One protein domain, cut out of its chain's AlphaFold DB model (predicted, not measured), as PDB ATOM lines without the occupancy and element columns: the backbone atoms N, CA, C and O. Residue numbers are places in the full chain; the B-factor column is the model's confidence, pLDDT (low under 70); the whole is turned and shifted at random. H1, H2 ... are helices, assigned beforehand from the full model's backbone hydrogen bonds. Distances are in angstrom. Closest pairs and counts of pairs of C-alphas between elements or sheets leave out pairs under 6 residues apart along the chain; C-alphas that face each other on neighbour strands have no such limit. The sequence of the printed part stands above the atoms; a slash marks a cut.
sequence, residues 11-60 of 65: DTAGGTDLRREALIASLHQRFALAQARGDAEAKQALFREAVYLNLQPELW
ATOM      1  N   ASP A  11     138.149 155.750 135.442       53.31
ATOM      2  CA  ASP A  11     138.671 154.647 134.611       53.31
ATOM      3  C   ASP A  11     138.933 155.022 133.139       53.31
ATOM      4  O   ASP A  11     139.654 154.321 132.429       53.31
ATOM      5  N   THR A  12     138.401 156.147 132.654       54.03
ATOM      6  CA  THR A  12     138.525 156.522 131.232       54.03
ATOM      7  C   THR A  12     139.855 157.216 130.910       54.03
ATOM      8  O   THR A  12     140.368 157.086 129.795       54.03
ATOM      9  N   ALA A  13     140.445 157.925 131.879       54.72
ATOM     10  CA  ALA A  13     141.709 158.638 131.684       54.72
ATOM     11  C   ALA A  13     142.887 157.658 131.539       54.72
ATOM     12  O   ALA A  13     143.602 157.698 130.538       54.72
ATOM     13  N   GLY A  14     143.004 156.684 132.452       59.97
ATOM     14  CA  GLY A  14     144.102 155.707 132.436       59.97
ATOM     15  C   GLY A  14     144.113 154.794 131.203       59.97
ATOM     16  O   GLY A  14     145.176 154.458 130.689       59.97
ATOM     17  N   GLY A  15     142.944 154.431 130.663       69.50
ATOM     18  CA  GLY A  15     142.866 153.606 129.450       69.50
ATOM     19  C   GLY A  15     143.352 154.316 128.179       69.50
ATOM     20  O   GLY A  15     143.858 153.668 127.259       69.50
ATOM     21  N   THR A  16     143.217 155.642 128.124       74.19
ATOM     22  CA  THR A  16     143.669 156.447 126.981       74.19
ATOM     23  C   THR A  16     145.185 156.615 126.999       74.19
ATOM     24  O   THR A  16     145.824 156.454 125.957       74.19
ATOM     25  N   ASP A  17     145.760 156.835 128.180       82.00
ATOM     26  CA  ASP A  17     147.205 156.976 128.365       82.00
ATOM     27  C   ASP A  17     147.945 155.664 128.071       82.00
ATOM     28  O   ASP A  17     148.864 155.653 127.252       82.00
ATOM     29  N   LEU A  18     147.459 154.526 128.585       87.44
ATOM     30  CA  LEU A  18     148.045 153.205 128.301       87.44
ATOM     31  C   LEU A  18     148.015 152.852 126.806       87.44
ATOM     32  O   LEU A  18     148.973 152.301 126.257       87.44
ATOM     33  N   ARG A  19     146.918 153.181 126.109       89.06
ATOM     34  CA  ARG A  19     146.828 152.985 124.655       89.06
ATOM     35  C   ARG A  19     147.843 153.859 123.924       89.06
ATOM     36  O   ARG A  19     148.464 153.399 122.966       89.06
ATOM     37  N   ARG A  20     147.996 155.114 124.351       90.31
ATOM     38  CA  ARG A  20     148.938 156.060 123.748       90.31
ATOM     39  C   ARG A  20     150.382 155.594 123.928       90.31
ATOM     40  O   ARG A  20     151.138 155.607 122.961       90.31
ATOM     41  N   GLU A  21     150.741 155.125 125.117       92.00
ATOM     42  CA  GLU A  21     152.060 154.557 125.417       92.00
ATOM     43  C   GLU A  21     152.366 153.328 124.554       92.00
ATOM     44  O   GLU A  21     153.441 153.236 123.962       92.00
ATOM     45  N   ALA A  22     151.398 152.419 124.396       93.12
ATOM     46  CA  ALA A  22     151.559 151.244 123.542       93.12
ATOM     47  C   ALA A  22     151.799 151.614 122.064       93.12
ATOM     48  O   ALA A  22     152.623 150.988 121.390       93.12
ATOM     49  N   LEU A  23     151.117 152.648 121.554       93.50
ATOM     50  CA  LEU A  23     151.336 153.159 120.195       93.50
ATOM     51  C   LEU A  23     152.740 153.751 120.029       93.50
ATOM     52  O   LEU A  23     153.408 153.462 119.035       93.50
ATOM     53  N   ILE A  24     153.201 154.530 121.010       94.12
ATOM     54  CA  ILE A  24     154.546 155.113 121.021       94.12
ATOM     55  C   ILE A  24     155.613 154.011 121.028       94.12
ATOM     56  O   ILE A  24     156.511 154.026 120.186       94.12
ATOM     57  N   ALA A  25     155.482 153.010 121.904       94.25
ATOM     58  CA  ALA A  25     156.411 151.882 121.976       94.25
ATOM     59  C   ALA A  25     156.471 151.095 120.651       94.25
ATOM     60  O   ALA A  25     157.551 150.743 120.172       94.25
ATOM     61  N   SER A  26     155.313 150.876 120.019       94.69
ATOM     62  CA  SER A  26     155.218 150.221 118.710       94.69
ATOM     63  C   SER A  26     155.895 151.027 117.595       94.69
ATOM     64  O   SER A  26     156.608 150.459 116.761       94.69
ATOM     65  N   LEU A  27     155.690 152.348 117.550       95.06
ATOM     66  CA  LEU A  27     156.359 153.223 116.582       95.06
ATOM     67  C   LEU A  27     157.877 153.217 116.783       95.06
ATOM     68  O   LEU A  27     158.611 153.082 115.806       95.06
ATOM     69  N   HIS A  28     158.337 153.269 118.035       94.81
ATOM     70  CA  HIS A  28     159.758 153.255 118.367       94.81
ATOM     71  C   HIS A  28     160.453 151.973 117.889       94.81
ATOM     72  O   HIS A  28     161.438 152.039 117.151       94.81
ATOM     73  N   GLN A  29     159.898 150.797 118.204       95.25
ATOM     74  CA  GLN A  29     160.476 149.521 117.767       95.25
ATOM     75  C   GLN A  29     160.555 149.417 116.234       95.25
ATOM     76  O   GLN A  29     161.561 148.964 115.679       95.25
ATOM     77  N   ARG A  30     159.498 149.841 115.531       95.88
ATOM     78  CA  ARG A  30     159.459 149.808 114.062       95.88
ATOM     79  C   ARG A  30     160.444 150.802 113.446       95.88
ATOM     80  O   ARG A  30     161.091 150.467 112.454       95.88
ATOM     81  N   PHE A  31     160.602 151.982 114.042       94.62
ATOM     82  CA  PHE A  31     161.558 152.984 113.581       94.62
ATOM     83  C   PHE A  31     163.003 152.520 113.768       94.62
ATOM     84  O   PHE A  31     163.786 152.608 112.824       94.62
ATOM     85  N   ALA A  32     163.337 151.937 114.922       94.12
ATOM     86  CA  ALA A  32     164.657 151.360 115.177       94.12
ATOM     87  C   ALA A  32     165.009 150.264 114.155       94.12
ATOM     88  O   ALA A  32     166.117 150.232 113.619       94.12
ATOM     89  N   LEU A  33     164.043 149.407 113.806       95.31
ATOM     90  CA  LEU A  33     164.230 148.378 112.784       95.31
ATOM     91  C   LEU A  33     164.456 148.975 111.386       95.31
ATOM     92  O   LEU A  33     165.369 148.549 110.677       95.31
ATOM     93  N   ALA A  34     163.651 149.963 110.991       95.00
ATOM     94  CA  ALA A  34     163.821 150.670 109.721       95.00
ATOM     95  C   ALA A  34     165.169 151.410 109.665       95.00
ATOM     96  O   ALA A  34     165.843 151.422 108.635       95.00
ATOM     97  N   GLN A  35     165.609 151.979 110.790       94.75
ATOM     98  CA  GLN A  35     166.909 152.626 110.937       94.75
ATOM     99  C   GLN A  35     168.067 151.643 110.770       94.75
ATOM    100  O   GLN A  35     168.972 151.935 109.990       94.75
ATOM    101  N   ALA A  36     168.014 150.482 111.427       95.06
ATOM    102  CA  ALA A  36     169.029 149.435 111.303       95.06
ATOM    103  C   ALA A  36     169.131 148.873 109.875       95.06
ATOM    104  O   ALA A  36     170.208 148.491 109.429       95.06
ATOM    105  N   ARG A  37     168.012 148.845 109.142       95.50
ATOM    106  CA  ARG A  37     167.947 148.367 107.752       95.50
ATOM    107  C   ARG A  37     168.285 149.434 106.709       95.50
ATOM    108  O   ARG A  37     168.386 149.100 105.534       95.50
ATOM    109  N   GLY A  38     168.428 150.700 107.108       95.50
ATOM    110  CA  GLY A  38     168.567 151.816 106.164       95.50
ATOM    111  C   GLY A  38     167.313 152.054 105.312       95.50
ATOM    112  O   GLY A  38     167.400 152.655 104.245       95.50
ATOM    113  N   ASP A  39     166.151 151.590 105.771       97.19
ATOM    114  CA  ASP A  39     164.899 151.625 105.021       97.19
ATOM    115  C   ASP A  39     164.227 152.999 105.158       97.19
ATOM    116  O   ASP A  39     163.514 153.295 106.122       97.19
ATOM    117  N   ALA A  40     164.513 153.879 104.199       94.81
ATOM    118  CA  ALA A  40     163.968 155.232 104.169       94.81
ATOM    119  C   ALA A  40     162.448 155.257 103.925       94.81
ATOM    120  O   ALA A  40     161.759 156.127 104.466       94.81
ATOM    121  N   GLU A  41     161.913 154.304 103.157       96.56
ATOM    122  CA  GLU A  41     160.483 154.231 102.852       96.56
ATOM    123  C   GLU A  41     159.682 153.839 104.098       96.56
ATOM    124  O   GLU A  41     158.691 154.495 104.433       96.56
ATOM    125  N   ALA A  42     160.165 152.848 104.853       94.81
ATOM    126  CA  ALA A  42     159.562 152.448 106.119       94.81
ATOM    127  C   ALA A  42     159.559 153.594 107.141       94.81
ATOM    128  O   ALA A  42     158.540 153.830 107.794       94.81
ATOM    129  N   LYS A  43     160.647 154.368 107.249       94.00
ATOM    130  CA  LYS A  43     160.677 155.559 108.119       94.00
ATOM    131  C   LYS A  43     159.633 156.594 107.709       94.00
ATOM    132  O   LYS A  43     158.947 157.141 108.570       94.00
ATOM    133  N   GLN A  44     159.486 156.848 106.409       95.56
ATOM    134  CA  GLN A  44     158.500 157.804 105.910       95.56
ATOM    135  C   GLN A  44     157.063 157.327 106.173       95.56
ATOM    136  O   GLN A  44     156.202 158.130 106.534       95.56
ATOM    137  N   ALA A  45     156.799 156.026 106.024       96.00
ATOM    138  CA  ALA A  45     155.505 155.431 106.344       96.00
ATOM    139  C   ALA A  45     155.160 155.573 107.835       96.00
ATOM    140  O   ALA A  45     154.059 156.020 108.156       96.00
ATOM    141  N   LEU A  46     156.116 155.292 108.727       95.44
ATOM    142  CA  LEU A  46     155.952 155.474 110.175       95.44
ATOM    143  C   LEU A  46     155.683 156.934 110.545       95.44
ATOM    144  O   LEU A  46     154.840 157.210 111.394       95.44
ATOM    145  N   PHE A  47     156.341 157.879 109.869       93.44
ATOM    146  CA  PHE A  47     156.102 159.304 110.089       93.44
ATOM    147  C   PHE A  47     154.672 159.707 109.708       93.44
ATOM    148  O   PHE A  47     154.001 160.403 110.466       93.44
ATOM    149  N   ARG A  48     154.166 159.229 108.562       95.44
ATOM    150  CA  ARG A  48     152.774 159.471 108.144       95.44
ATOM    151  C   ARG A  48     151.770 158.880 109.135       95.44
ATOM    152  O   ARG A  48     150.781 159.535 109.457       95.44
ATOM    153  N   GLU A  49     152.034 157.672 109.625       94.56
ATOM    154  CA  GLU A  49     151.206 157.019 110.644       94.56
ATOM    155  C   GLU A  49     151.177 157.837 111.942       94.56
ATOM    156  O   GLU A  49     150.103 158.136 112.460       94.56
ATOM    157  N   ALA A  50     152.338 158.281 112.429       94.38
ATOM    158  CA  ALA A  50     152.435 159.103 113.632       94.38
ATOM    159  C   ALA A  50     151.691 160.443 113.494       94.38
ATOM    160  O   ALA A  50     150.990 160.847 114.422       94.38
ATOM    161  N   VAL A  51     151.767 161.093 112.326       93.75
ATOM    162  CA  VAL A  51     151.014 162.326 112.033       93.75
ATOM    163  C   VAL A  51     149.506 162.086 112.112       93.75
ATOM    164  O   VAL A  51     148.805 162.863 112.755       93.75
ATOM    165  N   TYR A  52     149.000 160.994 111.529       93.94
ATOM    166  CA  TYR A  52     147.577 160.640 111.621       93.94
ATOM    167  C   TYR A  52     147.121 160.423 113.074       93.94
ATOM    168  O   TYR A  52     145.996 160.756 113.441       93.94
ATOM    169  N   LEU A  53     148.017 159.908 113.918       91.44
ATOM    170  CA  LEU A  53     147.773 159.659 115.338       91.44
ATOM    171  C   LEU A  53     148.039 160.883 116.237       91.44
ATOM    172  O   LEU A  53     147.884 160.775 117.454       91.44
ATOM    173  N   ASN A  54     148.425 162.036 115.673       93.88
ATOM    174  CA  ASN A  54     148.877 163.222 116.414       93.88
ATOM    175  C   ASN A  54     150.007 162.909 117.421       93.88
ATOM    176  O   ASN A  54     150.061 163.457 118.528       93.88
ATOM    177  N   LEU A  55     150.910 161.999 117.048       91.81
ATOM    178  CA  LEU A  55     152.084 161.627 117.832       91.81
ATOM    179  C   LEU A  55     153.314 162.368 117.313       91.81
ATOM    180  O   LEU A  55     153.716 162.219 116.160       91.81
ATOM    181  N   GLN A  56     153.919 163.156 118.197       90.44
ATOM    182  CA  GLN A  56     155.128 163.912 117.893       90.44
ATOM    183  C   GLN A  56     156.322 162.964 117.669       90.44
ATOM    184  O   GLN A  56     156.462 162.000 118.428       90.44
ATOM    185  N   PRO A  57     157.158 163.201 116.639       88.44
ATOM    186  CA  PRO A  57     158.360 162.420 116.335       88.44
ATOM    187  C   PRO A  57     159.257 162.150 117.541       88.44
ATOM    188  O   PRO A  57     159.708 161.029 117.741       88.44
ATOM    189  N   GLU A  58     159.448 163.156 118.384       90.25
ATOM    190  CA  GLU A  58     160.325 163.148 119.553       90.25
ATOM    191  C   GLU A  58     159.930 162.070 120.573       90.25
ATOM    192  O   GLU A  58     160.760 161.626 121.354       90.25
ATOM    193  N   LEU A  59     158.676 161.606 120.550       88.56
ATOM    194  CA  LEU A  59     158.180 160.576 121.464       88.56
ATOM    195  C   LEU A  59     158.624 159.158 121.080       88.56
ATOM    196  O   LEU A  59     158.625 158.276 121.931       88.56
ATOM    197  N   TRP A  60     158.926 158.910 119.803       90.44
ATOM    198  CA  TRP A  60     159.176 157.561 119.273       90.44
ATOM    199  C   TRP A  60     160.427 157.462 118.394       90.44
ATOM    200  O   TRP A  60     160.831 156.360 118.037       90.44
TER     201      TRP A  60
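Overview. This is residues 11 to 60 of the 65 residues of an uncharacterized protein of Cyanobium sp (UniProt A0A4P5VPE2). What shape do these atoms make? They make a helical hairpin with unequal arms: H2 folds back beside the later part of the long helix H1, while residues 11 to 19 of H1 stick out beyond the body. After H2, residues 53 to 60 fold back toward H1. What is it built of? The printed part has 50 residues with two named helices, H1 then H2, and no named strand, and its class is all helix. Is it compact? It is only just loose, close to compact, with a radius of gyration of the C-alphas of 12.0 A and spans of 41 by 18 by 14 A.

Along the chain. Where does H1 run? H1 is residues 11 to 37, from C-alpha 11 at (138.671, 154.647, 134.611) to C-alpha 37 at (167.947, 148.367, 107.752), 40.2 A. Where is H2? H2 is residues 40 to 52, 18.8 A from first to last C-alpha, ending with C-alpha 52 at (147.577, 160.640, 111.621).

Arrangement. How do the helices meet? H1 and H2 form a hairpin and touch, H1 with residues 27 to 35 alone; the closest C-alphas are those of Ala 34 and Ala 42, 5.9 A apart. How do they run? They run opposite ways at a shallow tilt of 15 degrees. What do their backbones show? In H2 every O i to N i+4 pair is within hydrogen-bond range; in H1 21 of 23 are.

Size, cuts and confidence. How large is it? The two C-alphas farthest apart, those of Asp 11 and Gly 38, are 41.4 A apart; without residues 11 to 19, which stand free, the body spans 26 by 16 by 13 A. Is there a cut or a long link? The printed part has no cut, and the link from H1 to H2 is tight, with 2 residues. Where is confidence low? Residues 11 to 15 have pLDDT under 70; the mean of the printed part is 89.4.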